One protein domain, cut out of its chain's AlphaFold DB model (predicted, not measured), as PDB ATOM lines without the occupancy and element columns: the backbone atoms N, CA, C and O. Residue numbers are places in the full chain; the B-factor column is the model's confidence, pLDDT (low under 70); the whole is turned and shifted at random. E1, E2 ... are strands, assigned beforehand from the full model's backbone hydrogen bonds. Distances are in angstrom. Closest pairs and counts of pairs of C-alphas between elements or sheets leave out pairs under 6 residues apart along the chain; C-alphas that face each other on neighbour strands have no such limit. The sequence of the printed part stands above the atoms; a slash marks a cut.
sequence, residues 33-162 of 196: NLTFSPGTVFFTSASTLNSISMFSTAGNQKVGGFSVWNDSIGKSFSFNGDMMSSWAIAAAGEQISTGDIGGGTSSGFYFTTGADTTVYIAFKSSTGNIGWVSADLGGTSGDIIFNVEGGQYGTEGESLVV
ATOM      1  N   ASN A  33      15.988   4.521  88.649       88.25
ATOM      2  CA  ASN A  33      14.619   4.031  88.536       88.25
ATOM      3  C   ASN A  33      13.620   5.126  88.928       88.25
ATOM      4  O   ASN A  33      13.902   6.014  89.744       88.25
ATOM      5  N   LEU A  34      12.422   5.025  88.359       88.38
ATOM      6  CA  LEU A  34      11.313   5.917  88.651       88.38
ATOM      7  C   LEU A  34      10.234   5.232  89.486       88.38
ATOM      8  O   LEU A  34       9.900   4.064  89.291       88.38
ATOM      9  N   THR A  35       9.657   5.999  90.405       90.12
ATOM     10  CA  THR A  35       8.441   5.643  91.137       90.12
ATOM     11  C   THR A  35       7.332   6.645  90.845       90.12
ATOM     12  O   THR A  35       7.579   7.788  90.452       90.12
ATOM     13  N   PHE A  36       6.089   6.202  91.027       89.62
ATOM     14  CA  PHE A  36       4.895   6.943  90.634       89.62
ATOM     15  C   PHE A  36       3.956   7.130  91.823       89.62
ATOM     16  O   PHE A  36       3.774   6.220  92.634       89.62
ATOM     17  N   SER A  37       3.348   8.312  91.923       89.50
ATOM     18  CA  SER A  37       2.332   8.619  92.931       89.50
ATOM     19  C   SER A  37       1.152   9.381  92.309       89.50
ATOM     20  O   SER A  37       1.355  10.506  91.839       89.50
ATOM     21  N   PRO A  38      -0.065   8.805  92.308       88.44
ATOM     22  CA  PRO A  38      -0.344   7.405  92.640       88.44
ATOM     23  C   PRO A  38       0.265   6.453  91.590       88.44
ATOM     24  O   PRO A  38       0.424   6.825  90.432       88.44
ATOM     25  N   GLY A  39       0.605   5.222  91.986       83.69
ATOM     26  CA  GLY A  39       1.071   4.182  91.048       83.69
ATOM     27  C   GLY A  39      -0.061   3.527  90.246       83.69
ATOM     28  O   GLY A  39       0.160   2.985  89.170       83.69
ATOM     29  N   THR A  40      -1.296   3.622  90.733       86.38
ATOM     30  CA  THR A  40      -2.491   3.108  90.057       86.38
ATOM     31  C   THR A  40      -3.555   4.184  90.059       86.38
ATOM     32  O   THR A  40      -3.794   4.828  91.083       86.38
ATOM     33  N   VAL A  41      -4.195   4.375  88.912       84.12
ATOM     34  CA  VAL A  41      -5.284   5.330  88.752       84.12
ATOM     35  C   VAL A  41      -6.575   4.576  88.489       84.12
ATOM     36  O   VAL A  41      -6.741   3.956  87.439       84.12
ATOM     37  N   PHE A  42      -7.490   4.688  89.448       82.19
ATOM     38  CA  PHE A  42      -8.826   4.118  89.368       82.19
ATOM     39  C   PHE A  42      -9.770   5.071  88.641       82.19
ATOM     40  O   PHE A  42      -9.864   6.251  88.991       82.19
ATOM     41  N   PHE A  43     -10.514   4.554  87.666       73.88
ATOM     42  CA  PHE A  43     -11.534   5.322  86.954       73.88
ATOM     43  C   PHE A  43     -12.916   4.787  87.306       73.88
ATOM     44  O   PHE A  43     -13.333   3.731  86.841       73.88
ATOM     45  N   THR A  44     -13.647   5.533  88.131       66.56
ATOM     46  CA  THR A  44     -15.030   5.196  88.497       66.56
ATOM     47  C   THR A  44     -16.053   5.739  87.496       66.56
ATOM     48  O   THR A  44     -17.220   5.349  87.534       66.56
ATOM     49  N   SER A  45     -15.632   6.619  86.580       63.81
ATOM     50  CA  SER A  45     -16.435   7.125  85.466       63.81
ATOM     51  C   SER A  45     -15.555   7.635  84.316       63.81
ATOM     52  O   SER A  45     -14.372   7.926  84.494       63.81
ATOM     53  N   ALA A  46     -16.155   7.761  83.129       63.91
ATOM     54  CA  ALA A  46     -15.498   8.143  81.878       63.91
ATOM     55  C   ALA A  46     -15.172   9.655  81.767       63.91
ATOM     56  O   ALA A  46     -15.341  10.249  80.705       63.91
ATOM     57  N   SER A  47     -14.792  10.333  82.854       63.78
ATOM     58  CA  SER A  47     -14.439  11.765  82.781       63.78
ATOM     59  C   SER A  47     -13.567  12.296  83.920       63.78
ATOM     60  O   SER A  47     -13.389  13.510  84.046       63.78
ATOM     61  N   THR A  48     -12.994  11.434  84.762       71.38
ATOM     62  CA  THR A  48     -12.142  11.898  85.865       71.38
ATOM     63  C   THR A  48     -10.716  12.160  85.389       71.38
ATOM     64  O   THR A  48     -10.029  11.239  84.946       71.38
ATOM     65  N   LEU A  49     -10.264  13.407  85.527       82.50
ATOM     66  CA  LEU A  49      -8.858  13.775  85.394       82.50
ATOM     67  C   LEU A  49      -8.091  13.330  86.641       82.50
ATOM     68  O   LEU A  49      -8.453  13.704  87.756       82.50
ATOM     69  N   ASN A  50      -7.001  12.598  86.440       86.56
ATOM     70  CA  ASN A  50      -6.098  12.188  87.507       86.56
ATOM     71  C   ASN A  50      -4.677  12.667  87.221       86.56
ATOM     72  O   ASN A  50      -4.218  12.618  86.081       86.56
ATOM     73  N   SER A  51      -3.971  13.114  88.257       88.94
ATOM     74  CA  SER A  51      -2.580  13.550  88.145       88.94
ATOM     75  C   SER A  51      -1.641  12.531  88.775       88.94
ATOM     76  O   SER A  51      -1.834  12.129  89.919       88.94
ATOM     77  N   ILE A  52      -0.594  12.165  88.042       89.00
ATOM     78  CA  ILE A  52       0.464  11.250  88.458       89.00
ATOM     79  C   ILE A  52       1.765  12.031  88.529       89.00
ATOM     80  O   ILE A  52       2.156  12.699  87.575       89.00
ATOM     81  N   SER A  53       2.448  11.954  89.663       90.25
ATOM     82  CA  SER A  53       3.793  12.500  89.831       90.25
ATOM     83  C   SER A  53       4.833  11.393  89.721       90.25
ATOM     84  O   SER A  53       4.614  10.281  90.201       90.25
ATOM     85  N   MET A  54       5.967  11.721  89.111       90.69
ATOM     86  CA  MET A  54       7.106  10.826  88.934       90.69
ATOM     87  C   MET A  54       8.253  11.262  89.834       90.69
ATOM     88  O   MET A  54       8.590  12.450  89.857       90.69
ATOM     89  N   PHE A  55       8.895  10.313  90.505       88.06
ATOM     90  CA  PHE A  55      10.009  10.572  91.410       88.06
ATOM     91  C   PHE A  55      11.203   9.687  91.072       88.06
ATOM     92  O   PHE A  55      11.045   8.506  90.776       88.06
ATOM     93  N   SER A  56      12.406  10.255  91.145       86.31
ATOM     94  CA  SER A  56      13.642   9.472  91.137       86.31
ATOM     95  C   SER A  56      13.779   8.712  92.456       86.31
ATOM     96  O   SER A  56      13.668   9.312  93.531       86.31
ATOM     97  N   THR A  57      14.079   7.414  92.395       81.00
ATOM     98  CA  THR A  57      14.334   6.594  93.592       81.00
ATOM     99  C   THR A  57      15.577   7.034  94.361       81.00
ATOM    100  O   THR A  57      15.592   6.949  95.586       81.00
ATOM    101  N   ALA A  58      16.594   7.556  93.669       73.69
ATOM    102  CA  ALA A  58      17.878   7.929  94.262       73.69
ATOM    103  C   ALA A  58      17.820   9.198  95.134       73.69
ATOM    104  O   ALA A  58      18.732   9.449  95.919       73.69
ATOM    105  N   GLY A  59      16.749   9.994  95.047       67.75
ATOM    106  CA  GLY A  59      16.643  11.239  95.818       67.75
ATOM    107  C   GLY A  59      15.232  11.670  96.199       67.75
ATOM    108  O   GLY A  59      15.074  12.763  96.737       67.75
ATOM    109  N   ASN A  60      14.209  10.865  95.891       78.19
ATOM    110  CA  ASN A  60      12.793  11.227  96.030       78.19
ATOM    111  C   ASN A  60      12.459  12.599  95.401       78.19
ATOM    112  O   ASN A  60      11.574  13.322  95.858       78.19
ATOM    113  N   GLN A  61      13.211  12.986  94.367       84.75
ATOM    114  CA  GLN A  61      13.026  14.248  93.662       84.75
ATOM    115  C   GLN A  61      12.000  14.056  92.558       84.75
ATOM    116  O   GLN A  61      12.076  13.089  91.800       84.75
ATOM    117  N   LYS A  62      11.056  14.991  92.457       87.88
ATOM    118  CA  LYS A  62      10.070  14.984  91.381       87.88
ATOM    119  C   LYS A  62      10.777  15.249  90.052       87.88
ATOM    120  O   LYS A  62      11.380  16.305  89.886       87.88
ATOM    121  N   VAL A  63      10.676  14.312  89.115       87.69
ATOM    122  CA  VAL A  63      11.265  14.435  87.767       87.69
ATOM    123  C   VAL A  63      10.239  14.869  86.720       87.69
ATOM    124  O   VAL A  63      10.605  15.341  85.650       87.69
ATOM    125  N   GLY A  64       8.948  14.731  87.027       88.25
ATOM    126  CA  GLY A  64       7.868  15.132  86.136       88.25
ATOM    127  C   GLY A  64       6.504  14.643  86.601       88.25
ATOM    128  O   GLY A  64       6.296  14.327  87.780       88.25
ATOM    129  N   GLY A  65       5.552  14.615  85.676       87.44
ATOM    130  CA  GLY A  65       4.217  14.105  85.942       87.44
ATOM    131  C   GLY A  65       3.294  14.151  84.733       87.44
ATOM    132  O   GLY A  65       3.551  14.858  83.756       87.44
ATOM    133  N   PHE A  66       2.199  13.411  84.855       86.75
ATOM    134  CA  PHE A  66       1.170  13.234  83.843       86.75
ATOM    135  C   PHE A  66      -0.186  13.644  84.397       86.75
ATOM    136  O   PHE A  66      -0.496  13.426  85.564       86.75
ATOM    137  N   SER A  67      -1.017  14.161  83.518       88.44
ATOM    138  CA  SER A  67      -2.460  14.183  83.629       88.44
ATOM    139  C   SER A  67      -3.003  13.059  82.761       88.44
ATOM    140  O   SER A  67      -2.582  12.910  81.615       88.44
ATOM    141  N   VAL A  68      -3.908  12.259  83.308       88.31
ATOM    142  CA  VAL A  68      -4.501  11.122  82.612       88.31
ATOM    143  C   VAL A  68      -6.011  11.231  82.667       88.31
ATOM    144  O   VAL A  68      -6.590  11.506  83.723       88.31
ATOM    145  N   TRP A  69      -6.635  10.993  81.521       87.06
ATOM    146  CA  TRP A  69      -8.077  10.920  81.367       87.06
ATOM    147  C   TRP A  69      -8.456   9.540  80.850       87.06
ATOM    148  O   TRP A  69      -7.745   8.950  80.037       87.06
ATOM    149  N   ASN A  70      -9.608   9.063  81.298       81.31
ATOM    150  CA  ASN A  70     -10.307   7.940  80.702       81.31
ATOM    151  C   ASN A  70     -11.700   8.450  80.358       81.31
ATOM    152  O   ASN A  70     -12.477   8.734  81.269       81.31
ATOM    153  N   ASP A  71     -11.974   8.644  79.075       77.06
ATOM    154  CA  ASP A  71     -13.264   9.087  78.574       77.06
ATOM    155  C   ASP A  71     -13.932   8.044  77.675       77.06
ATOM    156  O   ASP A  71     -13.411   6.953  77.448       77.06
ATOM    157  N   SER A  72     -15.151   8.336  77.215       74.56
ATOM    158  CA  SER A  72     -15.901   7.409  76.360       74.56
ATOM    159  C   SER A  72     -15.220   7.159  75.013       74.56
ATOM    160  O   SER A  72     -15.516   6.163  74.347       74.56
ATOM    161  N   ILE A  73     -14.325   8.058  74.614       74.62
ATOM    162  CA  ILE A  73     -13.595   8.032  73.359       74.62
ATOM    163  C   ILE A  73     -12.231   7.359  73.575       74.62
ATOM    164  O   ILE A  73     -11.740   6.728  72.648       74.62
ATOM    165  N   GLY A  74     -11.634   7.389  74.765       82.00
ATOM    166  CA  GLY A  74     -10.459   6.584  75.083       82.00
ATOM    167  C   GLY A  74      -9.648   7.083  76.272       82.00
ATOM    168  O   GLY A  74     -10.130   7.815  77.134       82.00
ATOM    169  N   LYS A  75      -8.382   6.670  76.324       84.81
ATOM    170  CA  LYS A  75      -7.446   7.062  77.383       84.81
ATOM    171  C   LYS A  75      -6.478   8.086  76.828       84.81
ATOM    172  O   LYS A  75      -5.838   7.827  75.810       84.81
ATOM    173  N   SER A  76      -6.349   9.227  77.492       86.69
ATOM    174  CA  SER A  76      -5.383  10.249  77.096       86.69
ATOM    175  C   SER A  76      -4.402  10.581  78.206       86.69
ATOM    176  O   SER A  76      -4.717  10.488  79.389       86.69
ATOM    177  N   PHE A  77      -3.190  10.946  77.803       87.44
ATOM    178  CA  PHE A  77      -2.071  11.267  78.682       87.44
ATOM    179  C   PHE A  77      -1.511  12.612  78.259       87.44
ATOM    180  O   PHE A  77      -1.166  12.783  77.098       87.44
ATOM    181  N   SER A  78      -1.361  13.555  79.176       87.50
ATOM    182  CA  SER A  78      -0.712  14.835  78.906       87.50
ATOM    183  C   SER A  78       0.328  15.104  79.970       87.50
ATOM    184  O   SER A  78       0.068  14.939  81.156       87.50
ATOM    185  N   PHE A  79       1.516  15.512  79.560       81.44
ATOM    186  CA  PHE A  79       2.579  15.833  80.495       81.44
ATOM    187  C   PHE A  79       2.430  17.237  81.066       81.44
ATOM    188  O   PHE A  79       1.921  18.149  80.414       81.44
ATOM    189  N   ASN A  80       2.948  17.429  82.277       77.62
ATOM    190  CA  ASN A  80       3.129  18.767  82.814       77.62
ATOM    191  C   ASN A  80       4.287  19.474  82.077       77.62
ATOM    192  O   ASN A  80       5.453  19.113  82.250       77.62
ATOM    193  N   GLY A  81       3.948  20.490  81.278       72.75
ATOM    194  CA  GLY A  81       4.897  21.254  80.462       72.75
ATOM    195  C   GLY A  81       5.973  22.015  81.246       72.75
ATOM    196  O   GLY A  81       6.971  22.410  80.654       72.75
ATOM    197  N   ASP A  82       5.829  22.177  82.564       76.81
ATOM    198  CA  ASP A  82       6.826  22.871  83.390       76.81
ATOM    199  C   ASP A  82       8.105  22.038  83.601       76.81
ATOM    200  O   ASP A  82       9.189  22.579  83.821       76.81
ATOM    201  N   MET A  83       8.002  20.704  83.536       79.44
ATOM    202  CA  MET A  83       9.118  19.789  83.833       79.44
ATOM    203  C   MET A  83       9.578  18.983  82.616       79.44
ATOM    204  O   MET A  83      10.626  18.337  82.669       79.44
ATOM    205  N   MET A  84       8.817  19.007  81.520       84.75
ATOM    206  CA  MET A  84       9.047  18.164  80.351       84.75
ATOM    207  C   MET A  84       8.920  18.951  79.054       84.75
ATOM    208  O   MET A  84       7.978  19.715  78.867       84.75
ATOM    209  N   SER A  85       9.896  18.761  78.167       85.25
ATOM    210  CA  SER A  85      10.037  19.519  76.922       85.25
ATOM    211  C   SER A  85       9.520  18.769  75.696       85.25
ATOM    212  O   SER A  85       9.013  19.401  74.771       85.25
ATOM    213  N   SER A  86       9.634  17.441  75.666       87.38
ATOM    214  CA  SER A  86       9.134  16.611  74.567       87.38
ATOM    215  C   SER A  86       8.913  15.167  75.003       87.38
ATOM    216  O   SER A  86       9.356  14.751  76.075       87.38
ATOM    217  N   TRP A  87       8.212  14.403  74.168       87.31
ATOM    218  CA  TRP A  87       7.927  12.992  74.400       87.31
ATOM    219  C   TRP A  87       7.575  12.252  73.109       87.31
ATOM    220  O   TRP A  87       7.287  12.878  72.089       87.31
ATOM    221  N   ALA A  88       7.593  10.919  73.172       87.25
ATOM    222  CA  ALA A  88       7.235  10.011  72.085       87.25
ATOM    223  C   ALA A  88       6.763   8.646  72.627       87.25
ATOM    224  O   ALA A  88       7.117   8.264  73.744       87.25
ATOM    225  N   ILE A  89       5.970   7.904  71.843       87.69
ATOM    226  CA  ILE A  89       5.788   6.465  72.098       87.69
ATOM    227  C   ILE A  89       7.068   5.768  71.663       87.69
ATOM    228  O   ILE A  89       7.571   6.051  70.579       87.69
ATOM    229  N   ALA A  90       7.540   4.850  72.495       88.25
ATOM    230  CA  ALA A  90       8.665   3.986  72.189       88.25
ATOM    231  C   ALA A  90       8.245   2.512  72.239       88.25
ATOM    232  O   ALA A  90       7.220   2.146  72.827       88.25
ATOM    233  N   ALA A  91       9.049   1.653  71.626       88.56
ATOM    234  CA  ALA A  91       8.920   0.209  71.722       88.56
ATOM    235  C   ALA A  91       9.812  -0.359  72.838       88.56
ATOM    236  O   ALA A  91      10.869   0.181  73.158       88.56
ATOM    237  N   ALA A  92       9.421  -1.498  73.413       87.31
ATOM    238  CA  ALA A  92      10.314  -2.246  74.295       87.31
ATOM    239  C   ALA A  92      11.593  -2.657  73.541       87.31
ATOM    240  O   ALA A  92      11.525  -3.172  72.424       87.31
ATOM    241  N   GLY A  93      12.755  -2.449  74.161       86.06
ATOM    242  CA  GLY A  93      14.070  -2.694  73.569       86.06
ATOM    243  C   GLY A  93      14.587  -1.568  72.670       86.06
ATOM    244  O   GLY A  93      15.719  -1.660  72.198       86.06
ATOM    245  N   GLU A  94      13.805  -0.512  72.440       86.62
ATOM    246  CA  GLU A  94      14.256   0.661  71.692       86.62
ATOM    247  C   GLU A  94      15.320   1.428  72.482       86.62
ATOM    248  O   GLU A  94      15.160   1.685  73.676       86.62
ATOM    249  N   GLN A  95      16.414   1.792  71.812       89.06
ATOM    250  CA  GLN A  95      17.408   2.699  72.366       89.06
ATOM    251  C   GLN A  95      16.961   4.134  72.083       89.06
ATOM    252  O   GLN A  95      16.837   4.516  70.924       89.06
ATOM    253  N   ILE A  96      16.730   4.913  73.136       87.75
ATOM    254  CA  ILE A  96      16.304   6.310  73.046       87.75
ATOM    255  C   ILE A  96      17.435   7.243  73.467       87.75
ATOM    256  O   ILE A  96      18.137   6.987  74.447       87.75
ATOM    257  N   SER A  97      17.578   8.351  72.752       87.12
ATOM    258  CA  SER A  97      18.483   9.456  73.053       87.12
ATOM    259  C   SER A  97      17.756  10.802  72.950       87.12
ATOM    260  O   SER A  97      16.611  10.894  72.505       87.12
ATOM    261  N   THR A  98      18.422  11.888  73.343       81.88
ATOM    262  CA  THR A  98      17.852  13.248  73.298       81.88
ATOM    263  C   THR A  98      17.418  13.687  71.895       81.88
ATOM    264  O   THR A  98      16.484  14.487  71.774       81.88
ATOM    265  N   GLY A  99      18.088  13.178  70.854       81.81
ATOM    266  CA  GLY A  99      17.788  13.462  69.451       81.81
ATOM    267  C   GLY A  99      16.551  12.730  68.927       81.81
ATOM    268  O   GLY A  99      15.879  13.253  68.041       81.81
ATOM    269  N   ASP A 100      16.220  11.576  69.511       79.25
ATOM    270  CA  ASP A 100      15.096  10.734  69.077       79.25
ATOM    271  C   ASP A 100      13.752  11.278  69.583       79.25
ATOM    272  O   ASP A 100      12.709  11.125  68.947       79.25
ATOM    273  N   ILE A 101      13.771  11.992  70.713       83.81
ATOM    274  CA  ILE A 101      12.576  12.551  71.354       83.81
ATOM    275  C   ILE A 101      12.305  13.964  70.809       83.81
ATOM    276  O   ILE A 101      12.511  14.989  71.476       83.81
ATOM    277  N   GLY A 102      11.864  14.019  69.553       69.19
ATOM    278  CA  GLY A 102      11.598  15.256  68.819       69.19
ATOM    279  C   GLY A 102      10.202  15.856  69.047       69.19
ATOM    280  O   GLY A 102       9.189  15.194  68.877       69.19
ATOM    281  N   GLY A 103      10.154  17.158  69.360       56.91
ATOM    282  CA  GLY A 103       9.147  18.108  68.848       56.91
ATOM    283  C   GLY A 103       7.662  17.964  69.214       56.91
ATOM    284  O   GLY A 103       6.873  18.781  68.746       56.91
ATOM    285  N   GLY A 104       7.252  16.996  70.035       52.47
ATOM    286  CA  GLY A 104       5.878  16.902  70.538       52.47
ATOM    287  C   GLY A 104       5.565  18.002  71.553       52.47
ATOM    288  O   GLY A 104       5.621  17.776  72.759       52.47
ATOM    289  N   THR A 105       5.253  19.210  71.082       52.72
ATOM    290  CA  THR A 105       4.713  20.282  71.923       52.72
ATOM    291  C   THR A 105       3.379  19.829  72.507       52.72
ATOM    292  O   THR A 105       2.413  19.709  71.755       52.72
ATOM    293  N   SER A 106       3.349  19.557  73.819       53.03
ATOM    294  CA  SER A 106       2.181  19.590  74.734       53.03
ATOM    295  C   SER A 106       0.882  18.850  74.346       53.03
ATOM    296  O   SER A 106      -0.090  18.885  75.098       53.03
ATOM    297  N   SER A 107       0.843  18.148  73.217       61.56
ATOM    298  CA  SER A 107      -0.364  17.560  72.634       61.56
ATOM    299  C   SER A 107      -0.467  16.122  73.098       61.56
ATOM    300  O   SER A 107       0.189  15.281  72.506       61.56
ATOM    301  N   GLY A 108      -1.213  15.870  74.178       72.62
ATOM    302  CA  GLY A 108      -1.336  14.567  74.847       72.62
ATOM    303  C   GLY A 108      -1.436  13.338  73.928       72.62
ATOM    304  O   GLY A 108      -1.927  13.425  72.805       72.62
ATOM    305  N   PHE A 109      -0.993  12.169  74.402       80.06
ATOM    306  CA  PHE A 109      -1.251  10.913  73.701       80.06
ATOM    307  C   PHE A 109      -2.714  10.558  73.843       80.06
ATOM    308  O   PHE A 109      -3.331  10.842  74.869       80.06
ATOM    309  N   TYR A 110      -3.229   9.853  72.849       86.06
ATOM    310  CA  TYR A 110      -4.561   9.295  72.896       86.06
ATOM    311  C   TYR A 110      -4.524   7.845  72.419       86.06
ATOM    312  O   TYR A 110      -3.955   7.528  71.374       86.06
ATOM    313  N   PHE A 111      -5.147   6.976  73.206       85.56
ATOM    314  CA  PHE A 111      -5.322   5.562  72.931       85.56
ATOM    315  C   PHE A 111      -6.814   5.261  72.860       85.56
ATOM    316  O   PHE A 111      -7.591   5.736  73.690       85.56
ATOM    317  N   THR A 112      -7.217   4.464  71.874       82.94
ATOM    318  CA  THR A 112      -8.624   4.116  71.643       82.94
ATOM    319  C   THR A 112      -9.254   3.438  72.856       82.94
ATOM    320  O   THR A 112      -8.592   2.662  73.554       82.94
ATOM    321  N   THR A 113     -10.557   3.656  73.056       68.50
ATOM    322  CA  THR A 113     -11.364   2.905  74.027       68.50
ATOM    323  C   THR A 113     -11.147   1.403  73.844       68.50
ATOM    324  O   THR A 113     -11.413   0.863  72.772       68.50
ATOM    325  N   GLY A 114     -10.638   0.730  74.876       71.31
ATOM    326  CA  GLY A 114     -10.364  -0.709  74.836       71.31
ATOM    327  C   GLY A 114      -8.901  -1.108  74.665       71.31
ATOM    328  O   GLY A 114      -8.626  -2.303  74.646       71.31
ATOM    329  N   ALA A 115      -7.965  -0.158  74.576       79.31
ATOM    330  CA  ALA A 115      -6.540  -0.482  74.582       79.31
ATOM    331  C   ALA A 115      -6.158  -1.222  75.877       79.31
ATOM    332  O   ALA A 115      -6.233  -0.652  76.964       79.31
ATOM    333  N   ASP A 116      -5.769  -2.489  75.742       82.81
ATOM    334  CA  ASP A 116      -5.389  -3.395  76.832       82.81
ATOM    335  C   ASP A 116      -3.962  -3.891  76.594       82.81
ATOM    336  O   ASP A 116      -3.706  -5.023  76.188       82.81
ATOM    337  N   THR A 117      -3.023  -2.954  76.670       85.56
ATOM    338  CA  THR A 117      -1.610  -3.210  76.405       85.56
ATOM    339  C   THR A 117      -0.756  -2.343  77.306       85.56
ATOM    340  O   THR A 117      -1.147  -1.240  77.693       85.56
ATOM    341  N   THR A 118       0.459  -2.816  77.567       89.00
ATOM    342  CA  THR A 118       1.526  -1.960  78.070       89.00
ATOM    343  C   THR A 118       1.984  -1.023  76.958       89.00
ATOM    344  O   THR A 118       2.247  -1.461  75.835       89.00
ATOM    345  N   VAL A 119       2.089   0.262  77.276       90.06
ATOM    346  CA  VAL A 119       2.673   1.287  76.410       90.06
ATOM    347  C   VAL A 119       3.925   1.845  77.061       90.06
ATOM    348  O   VAL A 119       3.964   2.019  78.279       90.06
ATOM    349  N   TYR A 120       4.936   2.138  76.246       90.12
ATOM    350  CA  TYR A 120       6.151   2.796  76.702       90.12
ATOM    351  C   TYR A 120       6.187   4.222  76.174       90.12
ATOM    352  O   TYR A 120       5.985   4.476  74.986       90.12
ATOM    353  N   ILE A 121       6.430   5.155  77.082       89.44
ATOM    354  CA  ILE A 121       6.438   6.582  76.808       89.44
ATOM    355  C   ILE A 121       7.838   7.094  77.116       89.44
ATOM    356  O   ILE A 121       8.237   7.142  78.279       89.44
ATOM    357  N   ALA A 122       8.566   7.485  76.077       90.56
ATOM    358  CA  ALA A 122       9.833   8.187  76.198       90.56
ATOM    359  C   ALA A 122       9.580   9.687  76.379       90.56
ATOM    360  O   ALA A 122       8.662  10.253  75.781       90.56
ATOM    361  N   PHE A 123      10.395  10.348  77.192       89.31
ATOM    362  CA  PHE A 123      10.282  11.775  77.461       89.31
ATOM    363  C   PHE A 123      11.650  12.438  77.599       89.31
ATOM    364  O   PHE A 123      12.645  11.812  77.968       89.31
ATOM    365  N   LYS A 124      11.665  13.744  77.346       89.75
ATOM    366  CA  LYS A 124      12.781  14.636  77.628       89.75
ATOM    367  C   LYS A 124      12.333  15.685  78.638       89.75
ATOM    368  O   LYS A 124      11.298  16.330  78.452       89.75
ATOM    369  N   SER A 125      13.097  15.870  79.708       88.25
ATOM    370  CA  SER A 125      12.832  16.912  80.698       88.25
ATOM    371  C   SER A 125      13.074  18.307  80.109       88.25
ATOM    372  O   SER A 125      13.680  18.470  79.044       88.25
ATOM    373  N   SER A 126      12.625  19.350  80.804       85.88
ATOM    374  CA  SER A 126      12.963  20.739  80.461       85.88
ATOM    375  C   SER A 126      14.456  21.054  80.623       85.88
ATOM    376  O   SER A 126      14.947  22.007  80.023       85.88
ATOM    377  N   THR A 127      15.192  20.227  81.370       86.62
ATOM    378  CA  THR A 127      16.644  20.329  81.573       86.62
ATOM    379  C   THR A 127      17.463  19.468  80.608       86.62
ATOM    380  O   THR A 127      18.659  19.336  80.819       86.62
ATOM    381  N   GLY A 128      16.840  18.844  79.600       87.12
ATOM    382  CA  GLY A 128      17.537  18.034  78.587       87.12
ATOM    383  C   GLY A 128      17.764  16.564  78.960       87.12
ATOM    384  O   GLY A 128      18.176  15.778  78.111       87.12
ATOM    385  N   ASN A 129      17.437  16.164  80.189       88.94
ATOM    386  CA  ASN A 129      17.532  14.774  80.636       88.94
ATOM    387  C   ASN A 129      16.493  13.900  79.933       88.94
ATOM    388  O   ASN A 129      15.437  14.390  79.531       88.94
ATOM    389  N   ILE A 130      16.763  12.604  79.819       90.31
ATOM    390  CA  ILE A 130      15.881  11.663  79.124       90.31
ATOM    391  C   ILE A 130      15.346  10.610  80.076       90.31
ATOM    392  O   ILE A 130      15.967  10.271  81.079       90.31
ATOM    393  N   GLY A 131      14.190  10.062  79.748       90.75
ATOM    394  CA  GLY A 131      13.659   8.925  80.468       90.75
ATOM    395  C   GLY A 131      12.575   8.216  79.691       90.75
ATOM    396  O   GLY A 131      12.134   8.664  78.632       90.75
ATOM    397  N   TRP A 132      12.137   7.096  80.239       91.19
ATOM    398  CA  TRP A 132      10.980   6.376  79.740       91.19
ATOM    399  C   TRP A 132      10.132   5.877  80.902       91.19
ATOM    400  O   TRP A 132      10.637   5.675  82.006       91.19
ATOM    401  N   VAL A 133       8.840   5.687  80.652       91.50
ATOM    402  CA  VAL A 133       7.905   5.044  81.580       91.50
ATOM    403  C   VAL A 133       7.069   3.995  80.857       91.50
ATOM    404  O   VAL A 133       6.875   4.086  79.650       91.50
ATOM    405  N   SER A 134       6.537   3.030  81.594       91.44
ATOM    406  CA  SER A 134       5.560   2.050  81.140       91.44
ATOM    407  C   SER A 134       4.231   2.271  81.851       91.44
ATOM    408  O   SER A 134       4.213   2.429  83.076       91.44
ATOM    409  N   ALA A 135       3.136   2.212  81.105       90.00
ATOM    410  CA  ALA A 135       1.786   2.198  81.653       90.00
ATOM    411  C   ALA A 135       1.001   1.023  81.067       90.00
ATOM    412  O   ALA A 135       1.009   0.823  79.853       90.00
ATOM    413  N   ASP A 136       0.325   0.257  81.917       90.75
ATOM    414  CA  ASP A 136      -0.721  -0.670  81.496       90.75
ATOM    415  C   ASP A 136      -2.033   0.104  81.368       90.75
ATOM    416  O   ASP A 136      -2.430   0.824  82.288       90.75
ATOM    417  N   LEU A 137      -2.672   0.005  80.205       88.50
ATOM    418  CA  LEU A 137      -3.889   0.741  79.900       88.50
ATOM    419  C   LEU A 137      -5.157   0.066  80.445       88.50
ATOM    420  O   LEU A 137      -6.172   0.754  80.566       88.50
ATOM    421  N   GLY A 138      -5.128  -1.224  80.794       85.75
ATOM    422  CA  GLY A 138      -6.243  -1.915  81.457       85.75
ATOM    423  C   GLY A 138      -7.543  -2.021  80.641       85.75
ATOM    424  O   GLY A 138      -8.621  -2.229  81.198       85.75
ATOM    425  N   GLY A 139      -7.508  -1.832  79.321       84.06
ATOM    426  CA  GLY A 139      -8.676  -2.012  78.456       84.06
ATOM    427  C   GLY A 139      -9.784  -0.972  78.660       84.06
ATOM    428  O   GLY A 139      -9.571   0.137  79.141       84.06
ATOM    429  N   THR A 140     -11.015  -1.303  78.262       76.69
ATOM    430  CA  THR A 140     -12.144  -0.347  78.208       76.69
ATOM    431  C   THR A 140     -12.504   0.253  79.564       76.69
ATOM    432  O   THR A 140     -12.907   1.412  79.647       76.69
ATOM    433  N   SER A 141     -12.392  -0.533  80.632       72.88
ATOM    434  CA  SER A 141     -12.873  -0.148  81.965       72.88
ATOM    435  C   SER A 141     -11.917  -0.515  83.093       72.88
ATOM    436  O   SER A 141     -12.262  -0.295  84.247       72.88
ATOM    437  N   GLY A 142     -10.747  -1.078  82.787       78.62
ATOM    438  CA  GLY A 142      -9.730  -1.331  83.796       78.62
ATOM    439  C   GLY A 142      -8.891  -0.096  84.093       78.62
ATOM    440  O   GLY A 142      -8.896   0.910  83.366       78.62
ATOM    441  N   ASP A 143      -8.196  -0.206  85.215       84.62
ATOM    442  CA  ASP A 143      -7.353   0.836  85.776       84.62
ATOM    443  C   ASP A 143      -6.113   1.065  84.917       84.62
ATOM    444  O   ASP A 143      -5.614   0.152  84.260       84.62
ATOM    445  N   ILE A 144      -5.594   2.293  84.955       86.31
ATOM    446  CA  ILE A 144      -4.284   2.576  84.367       86.31
ATOM    447  C   ILE A 144      -3.236   2.356  85.451       86.31
ATOM    448  O   ILE A 144      -3.282   2.991  86.513       86.31
ATOM    449  N   ILE A 145      -2.294   1.455  85.184       87.56
ATOM    450  CA  ILE A 145      -1.273   1.039  86.147       87.56
ATOM    451  C   ILE A 145       0.092   1.524  85.665       87.56
ATOM    452  O   ILE A 145       0.586   1.109  84.618       87.56
ATOM    453  N   PHE A 146       0.726   2.382  86.458       85.88
ATOM    454  CA  PHE A 146       2.126   2.747  86.296       85.88
ATOM    455  C   PHE A 146       2.956   1.806  87.164       85.88
ATOM    456  O   PHE A 146       2.957   1.906  88.394       85.88
ATOM    457  N   ASN A 147       3.627   0.853  86.519       75.06
ATOM    458  CA  ASN A 147       4.378  -0.182  87.223       75.06
ATOM    459  C   ASN A 147       5.432   0.428  88.158       75.06
ATOM    460  O   ASN A 147       6.090   1.419  87.830       75.06
ATOM    461  N   VAL A 148       5.615  -0.186  89.326       65.00
ATOM    462  CA  VAL A 148       6.711   0.153  90.243       65.00
ATOM    463  C   VAL A 148       8.027  -0.168  89.534       65.00
ATOM    464  O   VAL A 148       8.170  -1.263  89.003       65.00
ATOM    465  N   GLU A 149       8.944   0.803  89.468       68.12
ATOM    466  CA  GLU A 149      10.155   0.732  88.625       68.12
ATOM    467  C   GLU A 149       9.868   0.567  87.125       68.12
ATOM    468  O   GLU A 149      10.746   0.212  86.339       68.12
ATOM    469  N   GLY A 150       8.644   0.875  86.695       76.94
ATOM    470  CA  GLY A 150       8.229   0.891  85.300       76.94
ATOM    471  C   GLY A 150       8.784   2.089  84.544       76.94
ATOM    472  O   GLY A 150       8.055   2.698  83.776       76.94
ATOM    473  N   GLY A 151      10.019   2.500  84.803       85.94
ATOM    474  CA  GLY A 151      10.633   3.631  84.135       85.94
ATOM    475  C   GLY A 151      12.032   3.932  84.641       85.94
ATOM    476  O   GLY A 151      12.383   3.624  85.782       85.94
ATOM    477  N   GLN A 152      12.810   4.571  83.781       89.75
ATOM    478  CA  GLN A 152      14.165   5.016  84.075       89.75
ATOM    479  C   GLN A 152      14.353   6.462  83.646       89.75
ATOM    480  O   GLN A 152      13.657   6.965  82.761       89.75
ATOM    481  N   TYR A 153      15.321   7.112  84.274       87.62
ATOM    482  CA  TYR A 153      15.709   8.481  83.994       87.62
ATOM    483  C   TYR A 153      17.231   8.587  83.997       87.62
ATOM    484  O   TYR A 153      17.888   8.042  84.881       87.62
ATOM    485  N   GLY A 154      17.769   9.260  82.989       87.62
ATOM    486  CA  GLY A 154      19.196   9.446  82.755       87.62
ATOM    487  C   GLY A 154      19.506  10.886  82.362       87.62
ATOM    488  O   GLY A 154      18.610  11.716  82.179       87.62
ATOM    489  N   THR A 155      20.790  11.196  82.253       86.31
ATOM    490  CA  THR A 155      21.282  12.557  82.012       86.31
ATOM    491  C   THR A 155      21.276  12.902  80.518       86.31
ATOM    492  O   THR A 155      21.273  12.028  79.652       86.31
ATOM    493  N   GLU A 156      21.252  14.193  80.187       81.00
ATOM    494  CA  GLU A 156      21.430  14.664  78.810       81.00
ATOM    495  C   GLU A 156      22.725  14.108  78.176       81.00
ATOM    496  O   GLU A 156      23.794  14.140  78.782       81.00
ATOM    497  N   GLY A 157      22.626  13.624  76.933       76.31
ATOM    498  CA  GLY A 157      23.747  13.036  76.186       76.31
ATOM    499  C   GLY A 157      23.883  11.519  76.337       76.31
ATOM    500  O   GLY A 157      24.692  10.914  75.636       76.31
ATOM    501  N   GLU A 158      23.073  10.902  77.196       79.12
ATOM    502  CA  GLU A 158      23.011   9.451  77.336       79.12
ATOM    503  C   GLU A 158      22.024   8.800  76.364       79.12
ATOM    504  O   GLU A 158      21.242   9.460  75.673       79.12
ATOM    505  N   SER A 159      22.044   7.468  76.357       82.94
ATOM    506  CA  SER A 159      21.009   6.658  75.731       82.94
ATOM    507  C   SER A 159      20.454   5.646  76.723       82.94
ATOM    508  O   SER A 159      21.223   5.021  77.457       82.94
ATOM    509  N   LEU A 160      19.141   5.457  76.718       87.19
ATOM    510  CA  LEU A 160      18.452   4.479  77.557       87.19
ATOM    511  C   LEU A 160      17.836   3.394  76.682       87.19
ATOM    512  O   LEU A 160      17.424   3.666  75.559       87.19
ATOM    513  N   VAL A 161      17.735   2.173  77.205       89.25
ATOM    514  CA  VAL A 161      17.005   1.087  76.537       89.25
ATOM    515  C   VAL A 161      15.635   0.954  77.188       89.25
ATOM    516  O   VAL A 161      15.522   0.631  78.370       89.25
ATOM    517  N   VAL A 162      14.585   1.207  76.415       88.19
ATOM    518  CA  VAL A 162      13.198   1.189  76.881       88.19
ATOM    519  C   VAL A 162      12.793  -0.217  77.314       88.19
ATOM    520  O   VAL A 162      13.092  -1.204  76.645       88.19
TER     521      VAL A 162
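Overview. This is residues 33 to 162 of the 196 residues of an uncharacterized protein of Phycisphaerae bacterium (UniProt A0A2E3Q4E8). Two strongly twisted sheets stand partly face to face as a loosely closed sandwich: a curled sheet of five strands, E1 E2 E3 E4 E7, bends like part of a barrel over a sheet of four, E5 E8 E9 E10. Along one side the two sheets meet where E1 comes beside E10, while on the other side E7 and E5 stay just apart; a small two-strand ribbon, E6 and E11, sits at one end of the long axis. The printed part has 130 residues, with eleven named strands, E1 to E11 in order along the chain, and no named helix, an all strand domain. Each sheet is antiparallel throughout, in the orders E1 E2 E3 E4 E7, E5 E8 E9 E10 and E6 E11. The whole is compact, with a radius of gyration of the C-alphas of 13.8 A and spans of 41 by 27 by 27 A.

Along the chain. E1, residues 33 to 37, begins at C-alpha 33 at (14.619, 4.031, 88.536) and is 13.8 A long. E2, residues 50 to 56, is 20.3 A long, E3, residues 62 to 70, 24.1 A, and E4, residues 74 to 79, 16.9 A. E5 is residues 84 to 90, 16.4 A; E6, residues 95 to 97, 6.9 A; and E7, residues 109 to 112, 10.2 A. E8, residues 118 to 125, is 22.2 A long and begins at C-alpha 118 at (1.526, -1.960, 78.070). E9, residues 130 to 136, is 20.8 A long. E10, residues 144 to 154, is the longest strand by residues and 24.5 A long; it bends by 70 degrees at residue 148. E11, residues 159 to 161, is 6.9 A long and ends at C-alpha 161 at (17.005, 1.087, 76.537).

Arrangement. In the five-strand sheet, E1 E2 E3 E4 form a meander, each strand the antiparallel neighbour of the one before. N 35 and O 55 of E1 and E2 are 2.9 A apart, N 52 and O 66 of E2 and E3 2.8 A, and N 67 and O 78 of E3 and E4 2.7 A, each within hydrogen-bond range. E7 is an edge strand beside E4, with N 75 and O 111 at 2.9 A. From edge to edge the way across this sheet turns by 103 degrees. E8 E9 E10 form a second meander, with N 121 and O 133 at 2.8 A and N 134 and O 150 at 2.7 A; E5 is the edge strand beside E8, with N 88 and O 122 at 2.9 A. E1 and E10 have 18 pairs of C-alphas within 8 A, the closest those of Asn 33 and Gln 152, 4.6 A apart. Residues 40 to 41 pair antiparallel with residues 144 to 145 of E10. The closest C-alphas of E3 and E5 are those of Gly 64 and Met 84, 6.6 A apart. E5 and E7 are only just apart, at 8.5 A. E6 and E11 are antiparallel neighbours, with N 96 and O 160 at 2.8 A; the closest C-alphas of E9 and E11 are those of Gly 131 and Leu 160, 7.2 A apart.

Size, cuts and confidence. The two C-alphas farthest apart are those of Ser 45 and Gly 157, at 41.7 A. The printed part has no cut. The links E1 to E2, of 12 residues, and E6 to E7, of 11, are long. Mean pLDDT of the printed part is 82.4; it is under 70 at residues 44 to 47, 59, 102 to 107, 113 and 148 to 149.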